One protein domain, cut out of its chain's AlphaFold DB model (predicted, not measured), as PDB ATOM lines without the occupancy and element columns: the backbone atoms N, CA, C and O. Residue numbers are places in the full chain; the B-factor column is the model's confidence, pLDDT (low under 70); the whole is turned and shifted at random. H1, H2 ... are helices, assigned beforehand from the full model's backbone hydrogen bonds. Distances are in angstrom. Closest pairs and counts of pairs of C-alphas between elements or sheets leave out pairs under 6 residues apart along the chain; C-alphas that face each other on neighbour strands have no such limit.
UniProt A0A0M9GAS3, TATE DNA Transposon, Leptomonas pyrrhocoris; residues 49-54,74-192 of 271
ATOM      1  N   GLY A  49      -5.671   6.120  -2.919       73.12
ATOM      2  CA  GLY A  49      -6.296   6.275  -1.610       73.12
ATOM      3  C   GLY A  49      -6.838   7.684  -1.335       73.12
ATOM      4  O   GLY A  49      -7.816   7.823  -0.600       73.12
ATOM      5  N   GLU A  50      -6.250   8.752  -1.886       77.81
ATOM      6  CA  GLU A  50      -6.815  10.113  -1.798       77.81
ATOM      7  C   GLU A  50      -8.083  10.265  -2.654       77.81
ATOM      8  O   GLU A  50      -9.090  10.783  -2.166       77.81
ATOM      9  N   MET A  51      -8.069   9.772  -3.898       80.12
ATOM     10  CA  MET A  51      -9.240   9.797  -4.787       80.12
ATOM     11  C   MET A  51     -10.420   9.029  -4.190       80.12
ATOM     12  O   MET A  51     -11.543   9.541  -4.148       80.12
ATOM     13  N   ASP A  52     -10.162   7.824  -3.682       76.50
ATOM     14  CA  ASP A  52     -11.187   6.991  -3.060       76.50
ATOM     15  C   ASP A  52     -11.707   7.620  -1.767       76.50
ATOM     16  O   ASP A  52     -12.911   7.587  -1.506       76.50
ATOM     17  N   ARG A  53     -10.844   8.264  -0.971       78.94
ATOM     18  CA  ARG A  53     -11.292   9.042   0.192       78.94
ATOM     19  C   ARG A  53     -12.196  10.193  -0.234       78.94
ATOM     20  O   ARG A  53     -13.307  10.273   0.274       78.94
ATOM     21  N   ALA A  54     -11.804  11.001  -1.219       77.50
ATOM     22  CA  ALA A  54     -12.617  12.116  -1.711       77.50
ATOM     23  C   ALA A  54     -14.012  11.680  -2.201       77.50
ATOM     24  O   ALA A  54     -14.988  12.419  -2.052       77.50
ATOM     25  N   ALA A  74     -40.801  21.442  -0.060       48.34
ATOM     26  CA  ALA A  74     -40.704  22.451  -1.110       48.34
ATOM     27  C   ALA A  74     -39.243  22.899  -1.275       48.34
ATOM     28  O   ALA A  74     -38.602  23.326  -0.317       48.34
ATOM     29  N   CYS A  75     -38.700  22.796  -2.489       55.44
ATOM     30  CA  CYS A  75     -37.373  23.324  -2.786       55.44
ATOM     31  C   CYS A  75     -37.390  24.857  -2.660       55.44
ATOM     32  O   CYS A  75     -38.235  25.478  -3.300       55.44
ATOM     33  N   PRO A  76     -36.446  25.495  -1.938       62.53
ATOM     34  CA  PRO A  76     -36.384  26.957  -1.806       62.53
ATOM     35  C   PRO A  76     -36.048  27.685  -3.124       62.53
ATOM     36  O   PRO A  76     -35.902  28.903  -3.143       62.53
ATOM     37  N   ARG A  77     -35.851  26.955  -4.230       72.56
ATOM     38  CA  ARG A  77     -35.513  27.513  -5.543       72.56
ATOM     39  C   ARG A  77     -36.773  27.602  -6.401       72.56
ATOM     40  O   ARG A  77     -37.159  26.621  -7.035       72.56
ATOM     41  N   ASP A  78     -37.323  28.808  -6.524       80.00
ATOM     42  CA  ASP A  78     -38.501  29.127  -7.354       80.00
ATOM     43  C   ASP A  78     -38.184  29.206  -8.861       80.00
ATOM     44  O   ASP A  78     -38.653  30.078  -9.602       80.00
ATOM     45  N   TRP A  79     -37.319  28.311  -9.339       88.81
ATOM     46  CA  TRP A  79     -36.922  28.254 -10.739       88.81
ATOM     47  C   TRP A  79     -38.030  27.607 -11.566       88.81
ATOM     48  O   TRP A  79     -38.221  26.382 -11.570       88.81
ATOM     49  N   PHE A  80     -38.728  28.438 -12.332       91.31
ATOM     50  CA  PHE A  80     -39.578  27.970 -13.413       91.31
ATOM     51  C   PHE A  80     -38.711  27.730 -14.649       91.31
ATOM     52  O   PHE A  80     -38.242  28.681 -15.268       91.31
ATOM     53  N   ILE A  81     -38.454  26.462 -14.980       93.44
ATOM     54  CA  ILE A  81     -37.592  26.059 -16.100       93.44
ATOM     55  C   ILE A  81     -38.457  25.884 -17.354       93.44
ATOM     56  O   ILE A  81     -39.369  25.060 -17.373       93.44
ATOM     57  N   HIS A  82     -38.167  26.640 -18.411       92.38
ATOM     58  CA  HIS A  82     -38.944  26.596 -19.648       92.38
ATOM     59  C   HIS A  82     -38.613  25.341 -20.496       92.38
ATOM     60  O   HIS A  82     -37.438  25.034 -20.738       92.38
ATOM     61  N   PRO A  83     -39.628  24.643 -21.049       90.06
ATOM     62  CA  PRO A  83     -39.429  23.458 -21.895       90.06
ATOM     63  C   PRO A  83     -38.908  23.796 -23.302       90.06
ATOM     64  O   PRO A  83     -38.408  22.925 -24.017       90.06
ATOM     65  N   GLY A  84     -38.977  25.064 -23.701       90.50
ATOM     66  CA  GLY A  84     -38.488  25.578 -24.976       90.50
ATOM     67  C   GLY A  84     -37.762  26.906 -24.795       90.50
ATOM     68  O   GLY A  84     -37.282  27.213 -23.707       90.50
ATOM     69  N   LYS A  85     -37.687  27.699 -25.869       93.31
ATOM     70  CA  LYS A  85     -37.150  29.061 -25.792       93.31
ATOM     71  C   LYS A  85     -38.083  29.923 -24.931       93.31
ATOM     72  O   LYS A  85     -39.256  30.036 -25.293       93.31
ATOM     73  N   PRO A  86     -37.601  30.559 -23.851       93.19
ATOM     74  CA  PRO A  86     -38.415  31.512 -23.109       93.19
ATOM     75  C   PRO A  86     -38.791  32.734 -23.966       93.19
ATOM     76  O   PRO A  86     -38.022  33.121 -24.854       93.19
ATOM     77  N   PRO A  87     -39.939  33.383 -23.705       91.44
ATOM     78  CA  PRO A  87     -40.389  34.539 -24.482       91.44
ATOM     79  C   PRO A  87     -39.424  35.730 -24.382       91.44
ATOM     80  O   PRO A  87     -39.226  36.437 -25.367       91.44
ATOM     81  N   HIS A  88     -38.763  35.908 -23.234       92.62
ATOM     82  CA  HIS A  88     -37.805  36.993 -22.992       92.62
ATOM     83  C   HIS A  88     -36.422  36.763 -23.617       92.62
ATOM     84  O   HIS A  88     -35.586  37.665 -23.604       92.62
ATOM     85  N   VAL A  89     -36.152  35.577 -24.168       92.94
ATOM     86  CA  VAL A  89     -34.857  35.250 -24.778       92.94
ATOM     87  C   VAL A  89     -34.916  35.479 -26.286       92.94
ATOM     88  O   VAL A  89     -35.771  34.933 -26.997       92.94
ATOM     89  N   SER A  90     -33.967  36.265 -26.805       94.69
ATOM     90  CA  SER A  90     -33.867  36.537 -28.242       94.69
ATOM     91  C   SER A  90     -33.585  35.259 -29.040       94.69
ATOM     92  O   SER A  90     -32.888  34.348 -28.586       94.69
ATOM     93  N   GLN A  91     -34.122  35.176 -30.262       94.06
ATOM     94  CA  GLN A  91     -33.924  34.001 -31.119       94.06
ATOM     95  C   GLN A  91     -32.444  33.791 -31.467       94.06
ATOM     96  O   GLN A  91     -31.985  32.653 -31.514       94.06
ATOM     97  N   VAL A  92     -31.695  34.879 -31.662       94.50
ATOM     98  CA  VAL A  92     -30.263  34.837 -31.982       94.50
ATOM     99  C   VAL A  92     -29.466  34.228 -30.827       94.50
ATOM    100  O   VAL A  92     -28.697  33.292 -31.046       94.50
ATOM    101  N   ALA A  93     -29.696  34.688 -29.592       91.69
ATOM    102  CA  ALA A  93     -29.023  34.141 -28.414       91.69
ATOM    103  C   ALA A  93     -29.388  32.666 -28.189       91.69
ATOM    104  O   ALA A  93     -28.521  31.846 -27.882       91.69
ATOM    105  N   TRP A  94     -30.658  32.306 -28.401       92.88
ATOM    106  CA  TRP A  94     -31.106  30.920 -28.294       92.88
ATOM    107  C   TRP A  94     -30.441  30.009 -29.333       92.88
ATOM    108  O   TRP A  94     -29.971  28.923 -28.984       92.88
ATOM    109  N   ALA A  95     -30.376  30.448 -30.595       91.12
ATOM    110  CA  ALA A  95     -29.833  29.683 -31.717       91.12
ATOM    111  C   ALA A  95     -28.303  29.547 -31.689       91.12
ATOM    112  O   ALA A  95     -27.781  28.551 -32.185       91.12
ATOM    113  N   ALA A  96     -27.587  30.497 -31.079       90.25
ATOM    114  CA  ALA A  96     -26.128  30.451 -30.956       90.25
ATOM    115  C   ALA A  96     -25.627  29.223 -30.172       90.25
ATOM    116  O   ALA A  96     -24.487  28.784 -30.345       90.25
ATOM    117  N   MET A  97     -26.470  28.654 -29.310       87.12
ATOM    118  CA  MET A  97     -26.108  27.502 -28.500       87.12
ATOM    119  C   MET A  97     -26.457  26.175 -29.173       87.12
ATOM    120  O   MET A  97     -27.481  26.030 -29.842       87.12
ATOM    121  N   ASN A  98     -25.638  25.155 -28.929       89.00
ATOM    122  CA  ASN A  98     -25.939  23.800 -29.371       89.00
ATOM    123  C   ASN A  98     -27.189  23.253 -28.629       89.00
ATOM    124  O   ASN A  98     -27.223  23.302 -27.396       89.00
ATOM    125  N   PRO A  99     -28.194  22.690 -29.337       91.38
ATOM    126  CA  PRO A  99     -29.374  22.080 -28.718       91.38
ATOM    127  C   PRO A  99     -29.071  21.031 -27.643       91.38
ATOM    128  O   PRO A  99     -29.735  21.017 -26.610       91.38
ATOM    129  N   GLN A 100     -28.050  20.194 -27.847       90.94
ATOM    130  CA  GLN A 100     -27.659  19.151 -26.894       90.94
ATOM    131  C   GLN A 100     -27.135  19.748 -25.585       90.94
ATOM    132  O   GLN A 100     -27.475  19.283 -24.500       90.94
ATOM    133  N   VAL A 101     -26.378  20.843 -25.681       92.00
ATOM    134  CA  VAL A 101     -25.896  21.589 -24.510       92.00
ATOM    135  C   VAL A 101     -27.074  22.208 -23.751       92.00
ATOM    136  O   VAL A 101     -27.132  22.106 -22.531       92.00
ATOM    137  N   ARG A 102     -28.078  22.757 -24.454       94.06
ATOM    138  CA  ARG A 102     -29.300  23.279 -23.809       94.06
ATOM    139  C   ARG A 102     -30.099  22.199 -23.077       94.06
ATOM    140  O   ARG A 102     -30.673  22.478 -22.027       94.06
ATOM    141  N   ILE A 103     -30.188  20.991 -23.635       94.12
ATOM    142  CA  ILE A 103     -30.829  19.853 -22.956       94.12
ATOM    143  C   ILE A 103     -30.052  19.533 -21.679       94.12
ATOM    144  O   ILE A 103     -30.639  19.532 -20.602       94.12
ATOM    145  N   GLN A 104     -28.730  19.382 -21.782       94.12
ATOM    146  CA  GLN A 104     -27.872  19.086 -20.637       94.12
ATOM    147  C   GLN A 104     -27.976  20.140 -19.524       94.12
ATOM    148  O   GLN A 104     -28.079  19.774 -18.355       94.12
ATOM    149  N   HIS A 105     -27.968  21.433 -19.865       95.50
ATOM    150  CA  HIS A 105     -28.113  22.510 -18.884       95.50
ATOM    151  C   HIS A 105     -29.450  22.422 -18.149       95.50
ATOM    152  O   HIS A 105     -29.468  22.449 -16.922       95.50
ATOM    153  N   ARG A 106     -30.560  22.250 -18.877       94.69
ATOM    154  CA  ARG A 106     -31.891  22.132 -18.265       94.69
ATOM    155  C   ARG A 106     -32.001  20.917 -17.357       94.69
ATOM    156  O   ARG A 106     -32.468  21.070 -16.238       94.69
ATOM    157  N   THR A 107     -31.484  19.764 -17.778       94.44
ATOM    158  CA  THR A 107     -31.434  18.569 -16.924       94.44
ATOM    159  C   THR A 107     -30.675  18.836 -15.623       94.44
ATOM    160  O   THR A 107     -31.112  18.410 -14.558       94.44
ATOM    161  N   TRP A 108     -29.561  19.574 -15.665       95.25
ATOM    162  CA  TRP A 108     -28.860  19.957 -14.437       95.25
ATOM    163  C   TRP A 108     -29.654  20.940 -13.585       95.25
ATOM    164  O   TRP A 108     -29.729  20.738 -12.379       95.25
ATOM    165  N   LEU A 109     -30.288  21.953 -14.175       94.56
ATOM    166  CA  LEU A 109     -31.154  22.873 -13.430       94.56
ATOM    167  C   LEU A 109     -32.325  22.138 -12.762       94.56
ATOM    168  O   LEU A 109     -32.654  22.433 -11.616       94.56
ATOM    169  N   GLU A 110     -32.910  21.147 -13.435       92.81
ATOM    170  CA  GLU A 110     -33.947  20.276 -12.877       92.81
ATOM    171  C   GLU A 110     -33.413  19.437 -11.714       92.81
ATOM    172  O   GLU A 110     -34.049  19.407 -10.664       92.81
ATOM    173  N   ASN A 111     -32.231  18.825 -11.847       91.69
ATOM    174  CA  ASN A 111     -31.594  18.072 -10.760       91.69
ATOM    175  C   ASN A 111     -31.258  18.966  -9.557       91.69
ATOM    176  O   ASN A 111     -31.453  18.565  -8.414       91.69
ATOM    177  N   LEU A 112     -30.776  20.189  -9.798       91.44
ATOM    178  CA  LEU A 112     -30.489  21.162  -8.742       91.44
ATOM    179  C   LEU A 112     -31.781  21.646  -8.061       91.44
ATOM    180  O   LEU A 112     -31.784  21.914  -6.859       91.44
ATOM    181  N   ARG A 113     -32.889  21.757  -8.803       88.88
ATOM    182  CA  ARG A 113     -34.211  22.069  -8.244       88.88
ATOM    183  C   ARG A 113     -34.791  20.887  -7.464       88.88
ATOM    184  O   ARG A 113     -35.423  21.099  -6.441       88.88
ATOM    185  N   ALA A 114     -34.558  19.659  -7.908       85.31
ATOM    186  CA  ALA A 114     -35.026  18.432  -7.264       85.31
ATOM    187  C   ALA A 114     -33.990  17.828  -6.293       85.31
ATOM    188  O   ALA A 114     -33.953  16.612  -6.107       85.31
ATOM    189  N   MET A 115     -33.128  18.662  -5.701       83.00
ATOM    190  CA  MET A 115     -32.109  18.201  -4.759       83.00
ATOM    191  C   MET A 115     -32.729  17.500  -3.539       83.00
ATOM    192  O   MET A 115     -33.787  17.922  -3.072       83.00
ATOM    193  N   PRO A 116     -32.034  16.498  -2.974       82.25
ATOM    194  CA  PRO A 116     -32.344  15.958  -1.655       82.25
ATOM    195  C   PRO A 116     -32.390  17.042  -0.572       82.25
ATOM    196  O   PRO A 116     -31.573  17.966  -0.575       82.25
ATOM    197  N   GLN A 117     -33.314  16.901   0.380       78.56
ATOM    198  CA  GLN A 117     -33.548  17.873   1.452       78.56
ATOM    199  C   GLN A 117     -32.304  18.190   2.293       78.56
ATOM    200  O   GLN A 117     -32.097  19.338   2.676       78.56
ATOM    201  N   ASP A 118     -31.452  17.203   2.544       81.94
ATOM    202  CA  ASP A 118     -30.208  17.375   3.291       81.94
ATOM    203  C   ASP A 118     -29.170  18.232   2.546       81.94
ATOM    204  O   ASP A 118     -28.322  18.852   3.178       81.94
ATOM    205  N   LEU A 119     -29.270  18.329   1.215       85.19
ATOM    206  CA  LEU A 119     -28.462  19.246   0.403       85.19
ATOM    207  C   LEU A 119     -29.124  20.616   0.227       85.19
ATOM    208  O   LEU A 119     -28.438  21.591  -0.071       85.19
ATOM    209  N   LEU A 120     -30.445  20.715   0.398       83.25
ATOM    210  CA  LEU A 120     -31.169  21.987   0.296       83.25
ATOM    211  C   LEU A 120     -30.842  22.955   1.438       83.25
ATOM    212  O   LEU A 120     -30.972  24.161   1.247       83.25
ATOM    213  N   SER A 121     -30.410  22.445   2.592       79.88
ATOM    214  CA  SER A 121     -29.961  23.255   3.732       79.88
ATOM    215  C   SER A 121     -28.550  23.827   3.556       79.88
ATOM    216  O   SER A 121     -28.160  24.732   4.293       79.88
ATOM    217  N   LEU A 122     -27.782  23.317   2.590       83.38
ATOM    218  CA  LEU A 122     -26.412  23.743   2.328       83.38
ATOM    219  C   LEU A 122     -26.364  24.927   1.347       83.38
ATOM    220  O   LEU A 122     -27.257  25.088   0.504       83.38
ATOM    221  N   PRO A 123     -25.282  25.728   1.372       87.00
ATOM    222  CA  PRO A 123     -25.001  26.682   0.307       87.00
ATOM    223  C   PRO A 123     -25.003  25.997  -1.065       87.00
ATOM    224  O   PRO A 123     -24.522  24.876  -1.219       87.00
ATOM    225  N   LEU A 124     -25.526  26.678  -2.092       89.31
ATOM    226  CA  LEU A 124     -25.723  26.086  -3.423       89.31
ATOM    227  C   LEU A 124     -24.438  25.481  -4.014       89.31
ATOM    228  O   LEU A 124     -24.513  24.438  -4.659       89.31
ATOM    229  N   HIS A 125     -23.283  26.117  -3.809       89.38
ATOM    230  CA  HIS A 125     -22.005  25.604  -4.305       89.38
ATOM    231  C   HIS A 125     -21.637  24.269  -3.646       89.38
ATOM    232  O   HIS A 125     -21.374  23.305  -4.362       89.38
ATOM    233  N   THR A 126     -21.706  24.184  -2.316       89.75
ATOM    234  CA  THR A 126     -21.465  22.963  -1.531       89.75
ATOM    235  C   THR A 126     -22.455  21.866  -1.924       89.75
ATOM    236  O   THR A 126     -22.067  20.744  -2.249       89.75
ATOM    237  N   ALA A 127     -23.744  22.209  -1.996       90.94
ATOM    238  CA  ALA A 127     -24.816  21.293  -2.373       90.94
ATOM    239  C   ALA A 127     -24.623  20.716  -3.785       90.94
ATOM    240  O   ALA A 127     -24.836  19.528  -4.015       90.94
ATOM    241  N   ALA A 128     -24.203  21.548  -4.743       93.31
ATOM    242  CA  ALA A 128     -23.936  21.117  -6.109       93.31
ATOM    243  C   ALA A 128     -22.700  20.205  -6.198       93.31
ATOM    244  O   ALA A 128     -22.728  19.237  -6.962       93.31
ATOM    245  N   VAL A 129     -21.647  20.477  -5.415       94.00
ATOM    246  CA  VAL A 129     -20.471  19.593  -5.325       94.00
ATOM    247  C   VAL A 129     -20.880  18.216  -4.816       94.00
ATOM    248  O   VAL A 129     -20.618  17.199  -5.461       94.00
ATOM    249  N   GLU A 130     -21.599  18.195  -3.701       92.81
ATOM    250  CA  GLU A 130     -22.038  16.969  -3.050       92.81
ATOM    251  C   GLU A 130     -23.037  16.179  -3.911       92.81
ATOM    252  O   GLU A 130     -22.935  14.957  -4.019       92.81
ATOM    253  N   LEU A 131     -23.948  16.856  -4.620       92.62
ATOM    254  CA  LEU A 131     -24.860  16.210  -5.564       92.62
ATOM    255  C   LEU A 131     -24.097  15.472  -6.674       92.62
ATOM    256  O   LEU A 131     -24.392  14.308  -6.956       92.62
ATOM    257  N   VAL A 132     -23.104  16.121  -7.295       94.12
ATOM    258  CA  VAL A 132     -22.272  15.488  -8.333       94.12
ATOM    259  C   VAL A 132     -21.476  14.327  -7.756       94.12
ATOM    260  O   VAL A 132     -21.404  13.284  -8.405       94.12
ATOM    261  N   ARG A 133     -20.921  14.468  -6.544       92.69
ATOM    262  CA  ARG A 133     -20.220  13.380  -5.851       92.69
ATOM    263  C   ARG A 133     -21.138  12.176  -5.659       92.69
ATOM    264  O   ARG A 133     -20.805  11.090  -6.122       92.69
ATOM    265  N   ARG A 134     -22.323  12.361  -5.068       90.75
ATOM    266  CA  ARG A 134     -23.284  11.271  -4.830       90.75
ATOM    267  C   ARG A 134     -23.742  10.600  -6.121       90.75
ATOM    268  O   ARG A 134     -23.764   9.372  -6.192       90.75
ATOM    269  N   MET A 135     -24.073  11.380  -7.153       90.88
ATOM    270  CA  MET A 135     -24.428  10.837  -8.469       90.88
ATOM    271  C   MET A 135     -23.257  10.087  -9.108       90.88
ATOM    272  O   MET A 135     -23.466   9.041  -9.722       90.88
ATOM    273  N   GLY A 136     -22.040  10.608  -8.951       90.50
ATOM    274  CA  GLY A 136     -20.813   9.998  -9.441       90.50
ATOM    275  C   GLY A 136     -20.538   8.653  -8.787       90.50
ATOM    276  O   GLY A 136     -20.318   7.681  -9.504       90.50
ATOM    277  N   CYS A 137     -20.650   8.563  -7.462       88.31
ATOM    278  CA  CYS A 137     -20.497   7.305  -6.736       88.31
ATOM    279  C   CYS A 137     -21.582   6.293  -7.129       88.31
ATOM    280  O   CYS A 137     -21.260   5.159  -7.473       88.31
ATOM    281  N   ALA A 138     -22.854   6.709  -7.162       86.81
ATOM    282  CA  ALA A 138     -23.972   5.823  -7.499       86.81
ATOM    283  C   ALA A 138     -23.914   5.279  -8.940       86.81
ATOM    284  O   ALA A 138     -24.411   4.191  -9.214       86.81
ATOM    285  N   ARG A 139     -23.328   6.039  -9.873       88.25
ATOM    286  CA  ARG A 139     -23.213   5.674 -11.297       88.25
ATOM    287  C   ARG A 139     -21.804   5.246 -11.706       88.25
ATOM    288  O   ARG A 139     -21.564   5.067 -12.899       88.25
ATOM    289  N   HIS A 140     -20.881   5.130 -10.751       87.06
ATOM    290  CA  HIS A 140     -19.467   4.826 -10.985       87.06
ATOM    291  C   HIS A 140     -18.831   5.711 -12.072       87.06
ATOM    292  O   HIS A 140     -18.203   5.239 -13.024       87.06
ATOM    293  N   TRP A 141     -19.041   7.023 -11.973       91.88
ATOM    294  CA  TRP A 141     -18.470   7.977 -12.916       91.88
ATOM    295  C   TRP A 141     -16.953   8.082 -12.769       91.88
ATOM    296  O   TRP A 141     -16.425   8.187 -11.669       91.88
ATOM    297  N   LYS A 142     -16.259   8.151 -13.910       91.25
ATOM    298  CA  LYS A 142     -14.848   8.554 -13.960       91.25
ATOM    299  C   LYS A 142     -14.705  10.028 -13.566       91.25
ATOM    300  O   LYS A 142     -15.603  10.831 -13.838       91.25
ATOM    301  N   TRP A 143     -13.538  10.414 -13.051       91.00
ATOM    302  CA  TRP A 143     -13.236  11.809 -12.708       91.00
ATOM    303  C   TRP A 143     -13.403  12.781 -13.884       91.00
ATOM    304  O   TRP A 143     -13.923  13.877 -13.694       91.00
ATOM    305  N   SER A 144     -13.097  12.359 -15.116       91.19
ATOM    306  CA  SER A 144     -13.357  13.151 -16.333       91.19
ATOM    307  C   SER A 144     -14.844  13.456 -16.553       91.19
ATOM    308  O   SER A 144     -15.218  14.545 -17.000       91.19
ATOM    309  N   THR A 145     -15.722  12.514 -16.205       93.25
ATOM    310  CA  THR A 145     -17.177  12.700 -16.250       93.25
ATOM    311  C   THR A 145     -17.627  13.670 -15.160       93.25
ATOM    312  O   THR A 145     -18.394  14.589 -15.448       93.25
ATOM    313  N   MET A 146     -17.106  13.535 -13.937       93.88
ATOM    314  CA  MET A 146     -17.407  14.458 -12.835       93.88
ATOM    315  C   MET A 146     -16.950  15.889 -13.149       93.88
ATOM    316  O   MET A 146     -17.749  16.820 -13.062       93.88
ATOM    317  N   ALA A 147     -15.709  16.067 -13.618       94.12
ATOM    318  CA  ALA A 147     -15.158  17.359 -14.026       94.12
ATOM    319  C   ALA A 147     -16.010  18.030 -15.115       94.12
ATOM    320  O   ALA A 147     -16.310  19.226 -15.039       94.12
ATOM    321  N   ARG A 148     -16.474  17.255 -16.105       94.69
ATOM    322  CA  ARG A 148     -17.404  17.740 -17.134       94.69
ATOM    323  C   ARG A 148     -18.733  18.198 -16.538       94.69
ATOM    324  O   ARG A 148     -19.271  19.216 -16.979       94.69
ATOM    325  N   HIS A 149     -19.273  17.469 -15.566       96.00
ATOM    326  CA  HIS A 149     -20.528  17.828 -14.914       96.00
ATOM    327  C   HIS A 149     -20.411  19.086 -14.059       96.00
ATOM    328  O   HIS A 149     -21.285  19.942 -14.179       96.00
ATOM    329  N   TYR A 150     -19.309  19.283 -13.329       96.19
ATOM    330  CA  TYR A 150     -19.063  20.554 -12.644       96.19
ATOM    331  C   TYR A 150     -19.076  21.737 -13.614       96.19
ATOM    332  O   TYR A 150     -19.817  22.695 -13.418       96.19
ATOM    333  N   VAL A 151     -18.331  21.648 -14.722       95.62
ATOM    334  CA  VAL A 151     -18.321  22.717 -15.734       95.62
ATOM    335  C   VAL A 151     -19.719  22.943 -16.320       95.62
ATOM    336  O   VAL A 151     -20.132  24.087 -16.495       95.62
ATOM    337  N   SER A 152     -20.472  21.870 -16.579       96.06
ATOM    338  CA  SER A 152     -21.838  21.966 -17.117       96.06
ATOM    339  C   SER A 152     -22.787  22.679 -16.152       96.06
ATOM    340  O   SER A 152     -23.567  23.522 -16.583       96.06
ATOM    341  N   ILE A 153     -22.704  22.379 -14.852       96.69
ATOM    342  CA  ILE A 153     -23.500  23.038 -13.808       96.69
ATOM    343  C   ILE A 153     -23.139  24.519 -13.708       96.69
ATOM    344  O   ILE A 153     -24.035  25.360 -13.716       96.69
ATOM    345  N   GLN A 154     -21.843  24.847 -13.666       96.81
ATOM    346  CA  GLN A 154     -21.385  26.235 -13.594       96.81
ATOM    347  C   GLN A 154     -21.928  27.059 -14.766       96.81
ATOM    348  O   GLN A 154     -22.449  28.152 -14.564       96.81
ATOM    349  N   VAL A 155     -21.840  26.532 -15.991       96.25
ATOM    350  CA  VAL A 155     -22.345  27.232 -17.180       96.25
ATOM    351  C   VAL A 155     -23.874  27.305 -17.173       96.25
ATOM    352  O   VAL A 155     -24.416  28.359 -17.490       96.25
ATOM    353  N   ALA A 156     -24.575  26.241 -16.770       96.44
ATOM    354  CA  ALA A 156     -26.035  26.240 -16.677       96.44
ATOM    355  C   ALA A 156     -26.557  27.308 -15.701       96.44
ATOM    356  O   ALA A 156     -27.534  27.988 -16.006       96.44
ATOM    357  N   LEU A 157     -25.882  27.489 -14.564       95.69
ATOM    358  CA  LEU A 157     -26.204  28.502 -13.556       95.69
ATOM    359  C   LEU A 157     -25.805  29.919 -13.990       95.69
ATOM    360  O   LEU A 157     -26.560  30.869 -13.779       95.69
ATOM    361  N   LEU A 158     -24.678  30.072 -14.683       95.38
ATOM    362  CA  LEU A 158     -24.300  31.350 -15.287       95.38
ATOM    363  C   LEU A 158     -25.287  31.762 -16.396       95.38
ATOM    364  O   LEU A 158     -25.521  32.941 -16.627       95.38
ATOM    365  N   GLN A 159     -25.894  30.791 -17.073       95.06
ATOM    366  CA  GLN A 159     -26.896  30.994 -18.119       95.06
ATOM    367  C   GLN A 159     -28.332  30.813 -17.614       95.06
ATOM    368  O   GLN A 159     -29.251  30.683 -18.423       95.06
ATOM    369  N   LEU A 160     -28.548  30.841 -16.297       94.00
ATOM    370  CA  LEU A 160     -29.854  30.631 -15.675       94.00
ATOM    371  C   LEU A 160     -30.983  31.495 -16.287       94.00
ATOM    372  O   LEU A 160     -32.064  30.943 -16.528       94.00
ATOM    373  N   PRO A 161     -30.754  32.777 -16.651       94.19
ATOM    374  CA  PRO A 161     -31.783  33.599 -17.294       94.19
ATOM    375  C   PRO A 161     -32.199  33.145 -18.694       94.19
ATOM    376  O   PRO A 161     -33.276  33.504 -19.162       94.19
ATOM    377  N   LEU A 162     -31.378  32.341 -19.377       94.44
ATOM    378  CA  LEU A 162     -31.719  31.806 -20.696       94.44
ATOM    379  C   LEU A 162     -32.705  30.638 -20.624       94.44
ATOM    380  O   LEU A 162     -33.288  30.281 -21.646       94.44
ATOM    381  N   TYR A 163     -32.877  30.029 -19.452       94.25
ATOM    382  CA  TYR A 163     -33.697  28.827 -19.281       94.25
ATOM    383  C   TYR A 163     -34.838  28.999 -18.292       94.25
ATOM    384  O   TYR A 163     -35.739  28.162 -18.283       94.25
ATOM    385  N   THR A 164     -34.801  30.034 -17.453       93.81
ATOM    386  CA  THR A 164     -35.737  30.187 -16.336       93.81
ATOM    387  C   THR A 164     -36.354  31.581 -16.253       93.81
ATOM    388  O   THR A 164     -35.984  32.479 -17.006       93.81
ATOM    389  N   ASN A 165     -37.284  31.752 -15.311       91.75
ATOM    390  CA  ASN A 165     -37.856  33.038 -14.902       91.75
ATOM    391  C   ASN A 165     -36.872  33.961 -14.154       91.75
ATOM    392  O   ASN A 165     -37.211  35.106 -13.865       91.75
ATOM    393  N   GLN A 166     -35.677  33.482 -13.802       90.44
ATOM    394  CA  GLN A 166     -34.691  34.279 -13.079       90.44
ATOM    395  C   GLN A 166     -34.020  35.292 -14.007       90.44
ATOM    396  O   GLN A 166     -33.673  34.981 -15.140       90.44
ATOM    397  N   THR A 167     -33.787  36.506 -13.517       87.81
ATOM    398  CA  THR A 167     -33.148  37.576 -14.307       87.81
ATOM    399  C   THR A 167     -31.640  37.641 -14.107       87.81
ATOM    400  O   THR A 167     -30.926  38.174 -14.957       87.81
ATOM    401  N   ARG A 168     -31.136  37.096 -12.993       89.25
ATOM    402  CA  ARG A 168     -29.721  37.156 -12.627       89.25
ATOM    403  C   ARG A 168     -29.024  35.814 -12.846       89.25
ATOM    404  O   ARG A 168     -29.590  34.772 -12.510       89.25
ATOM    405  N   PRO A 169     -27.795  35.829 -13.382       93.56
ATOM    406  CA  PRO A 169     -26.966  34.640 -13.440       93.56
ATOM    407  C   PRO A 169     -26.427  34.288 -12.049       93.56
ATOM    408  O   PRO A 169     -26.250  35.161 -11.198       93.56
ATOM    409  N   VAL A 170     -26.119  33.010 -11.842       92.94
ATOM    410  CA  VAL A 170     -25.444  32.520 -10.637       92.94
ATOM    411  C   VAL A 170     -24.036  32.078 -11.017       92.94
ATOM    412  O   VAL A 170     -23.851  31.099 -11.738       92.94
ATOM    413  N   ASP A 171     -23.036  32.813 -10.538       92.81
ATOM    414  CA  ASP A 171     -21.629  32.555 -10.842       92.81
ATOM    415  C   ASP A 171     -20.941  31.794  -9.704       92.81
ATOM    416  O   ASP A 171     -20.417  32.388  -8.761       92.81
ATOM    417  N   LEU A 172     -20.913  30.463  -9.816       91.00
ATOM    418  CA  LEU A 172     -20.228  29.606  -8.846       91.00
ATOM    419  C   LEU A 172     -18.700  29.765  -8.870       91.00
ATOM    420  O   LEU A 172     -18.039  29.372  -7.914       91.00
ATOM    421  N   ALA A 173     -18.108  30.346  -9.921       91.38
ATOM    422  CA  ALA A 173     -16.655  30.506  -9.997       91.38
ATOM    423  C   ALA A 173     -16.111  31.494  -8.953       91.38
ATOM    424  O   ALA A 173     -14.916  31.476  -8.654       91.38
ATOM    425  N   ARG A 174     -16.977  32.336  -8.381       89.31
ATOM    426  CA  ARG A 174     -16.632  33.233  -7.273       89.31
ATOM    427  C   ARG A 174     -16.423  32.485  -5.958       89.31
ATOM    428  O   ARG A 174     -15.659  32.950  -5.116       89.31
ATOM    429  N   GLU A 175     -17.028  31.310  -5.814       91.88
ATOM    430  CA  GLU A 175     -16.998  30.542  -4.575       91.88
ATOM    431  C   GLU A 175     -15.675  29.764  -4.444       91.88
ATOM    432  O   GLU A 175     -15.281  29.037  -5.366       91.88
ATOM    433  N   PRO A 176     -14.946  29.898  -3.322       91.38
ATOM    434  CA  PRO A 176     -13.654  29.240  -3.145       91.38
ATOM    435  C   PRO A 176     -13.783  27.713  -3.116       91.38
ATOM    436  O   PRO A 176     -12.998  27.031  -3.772       91.38
ATOM    437  N   GLU A 177     -14.797  27.179  -2.429       89.69
ATOM    438  CA  GLU A 177     -15.036  25.734  -2.343       89.69
ATOM    439  C   GLU A 177     -15.282  25.124  -3.731       89.69
ATOM    440  O   GLU A 177     -14.667  24.125  -4.102       89.69
ATOM    441  N   TRP A 178     -16.106  25.784  -4.549       93.56
ATOM    442  CA  TRP A 178     -16.394  25.352  -5.915       93.56
ATOM    443  C   TRP A 178     -15.137  25.299  -6.789       93.56
ATOM    444  O   TRP A 178     -14.893  24.315  -7.494       93.56
ATOM    445  N   ARG A 179     -14.300  26.346  -6.728       95.00
ATOM    446  CA  ARG A 179     -13.033  26.390  -7.473       95.00
ATOM    447  C   ARG A 179     -12.105  25.248  -7.073       95.00
ATOM    448  O   ARG A 179     -11.510  24.625  -7.955       95.00
ATOM    449  N   GLN A 180     -12.012  24.950  -5.778       95.25
ATOM    450  CA  GLN A 180     -11.178  23.857  -5.283       95.25
ATOM    451  C   GLN A 180     -11.725  22.489  -5.687       95.25
ATOM    452  O   GLN A 180     -10.950  21.653  -6.146       95.25
ATOM    453  N   ALA A 181     -13.043  22.284  -5.639       93.38
ATOM    454  CA  ALA A 181     -13.670  21.045  -6.095       93.38
ATOM    455  C   ALA A 181     -13.391  20.768  -7.585       93.38
ATOM    456  O   ALA A 181     -12.992  19.662  -7.953       93.38
ATOM    457  N   ILE A 182     -13.520  21.783  -8.451       94.19
ATOM    458  CA  ILE A 182     -13.183  21.649  -9.879       94.19
ATOM    459  C   ILE A 182     -11.689  21.388 -10.076       94.19
ATOM    460  O   ILE A 182     -11.320  20.547 -10.900       94.19
ATOM    461  N   SER A 183     -10.829  22.114  -9.358       94.06
ATOM    462  CA  SER A 183      -9.376  21.945  -9.440       94.06
ATOM    463  C   SER A 183      -8.960  20.522  -9.055       94.06
ATOM    464  O   SER A 183      -8.257  19.861  -9.823       94.06
ATOM    465  N   GLY A 184      -9.483  20.016  -7.932       93.81
ATOM    466  CA  GLY A 184      -9.271  18.650  -7.459       93.81
ATOM    467  C   GLY A 184      -9.769  17.611  -8.459       93.81
ATOM    468  O   GLY A 184      -9.005  16.746  -8.870       93.81
ATOM    469  N   ALA A 185     -10.999  17.750  -8.964       93.19
ATOM    470  CA  ALA A 185     -11.543  16.827  -9.961       93.19
ATOM    471  C   ALA A 185     -10.719  16.787 -11.258       93.19
ATOM    472  O   ALA A 185     -10.525  15.721 -11.834       93.19
ATOM    473  N   ARG A 186     -10.196  17.935 -11.713       92.62
ATOM    474  CA  ARG A 186      -9.295  18.002 -12.877       92.62
ATOM    475  C   ARG A 186      -7.920  17.409 -12.593       92.62
ATOM    476  O   ARG A 186      -7.296  16.889 -13.512       92.62
ATOM    477  N   ARG A 187      -7.413  17.539 -11.365       93.94
ATOM    478  CA  ARG A 187      -6.176  16.875 -10.940       93.94
ATOM    479  C   ARG A 187      -6.368  15.360 -10.988       93.94
ATOM    480  O   ARG A 187      -5.645  14.700 -11.724       93.94
ATOM    481  N   PHE A 188      -7.421  14.858 -10.349       91.75
ATOM    482  CA  PHE A 188      -7.749  13.435 -10.340       91.75
ATOM    483  C   PHE A 188      -8.046  12.881 -11.735       91.75
ATOM    484  O   PHE A 188      -7.654  11.762 -12.047       91.75
ATOM    485  N   GLU A 189      -8.667  13.664 -12.622       91.25
ATOM    486  CA  GLU A 189      -8.820  13.299 -14.035       91.25
ATOM    487  C   GLU A 189      -7.474  13.063 -14.732       91.25
ATOM    488  O   GLU A 189      -7.367  12.121 -15.513       91.25
ATOM    489  N   ARG A 190      -6.462  13.905 -14.478       88.75
ATOM    490  CA  ARG A 190      -5.131  13.772 -15.095       88.75
ATOM    491  C   ARG A 190      -4.332  12.603 -14.530       88.75
ATOM    492  O   ARG A 190      -3.549  12.011 -15.261       88.75
ATOM    493  N   GLU A 191      -4.512  12.322 -13.248       88.69
ATOM    494  CA  GLU A 191      -3.849  11.223 -12.538       88.69
ATOM    495  C   GLU A 191      -4.536   9.871 -12.796       88.69
ATOM    496  O   GLU A 191      -3.925   8.824 -12.623       88.69
ATOM    497  N   SER A 192      -5.796   9.879 -13.246       85.38
ATOM    498  CA  SER A 192      -6.512   8.664 -13.632       85.38
ATOM    499  C   SER A 192      -5.910   8.049 -14.896       85.38
ATOM    500  O   SER A 192      -5.807   8.711 -15.931       85.38
TER     501      SER A 192
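This is residues 49 to 54 and 74 to 192 of the 271 residues of the protein "TATE DNA Transposon" of Leptomonas pyrrhocoris (UniProt A0A0M9GAS3). Picture three helices, H5, H6 and H7, side by side in an up-and-down bundle, each running against the one before it, with H3 crossing the last part of H6 nearly at a right angle. Short H1 and H2 lie toward opposite ends of the long axis, H1 near H7, and little H4 packs on H5. The printed part has 125 residues with seven named helices, H1 to H7 in order, and no named strand; the class is all helix. It is compact, with a radius of gyration of the C-alphas of 15.1 A, and elongated in outline, spanning 50 by 32 by 27 A.

Find C-alpha 49 at (-6.296, 6.275, -1.610), where H1, residues 49 to 54, begins. Past the cut, look for H2 at residues 91 to 96, then H3, residues 99 to 113, 21.0 A long. Next come H4, residues 117 to 120, and H5, residues 124 to 138, 20.7 A long. H6, residues 143 to 158, and H7, residues 176 to 191, each measure 22.6 A; H7 ends at C-alpha 191, (-3.849, 11.223, -12.538).

Start at the hairpin H5 and H6, which touch at a shallow tilt of 33 degrees, only just short of steep; their closest C-alphas, Gly 136 and Met 146, are 6.6 A apart. H6 touches H3 about perpendicular, at 85 degrees, closest at C-alphas 156 and 105, 4.8 A. H2 touches no helix. Every O i to N i+4 pair is within hydrogen-bond range in H1, H2, H3, H5, H6 and H7; H4 is too short for one.

Residues 55 to 73 are not printed, and C-alphas 54 and 74 stand 29.9 A apart across this cut. The link from H6 to H7 is long, 17 residues. Confidence is low, under 70, at residues 74 to 76.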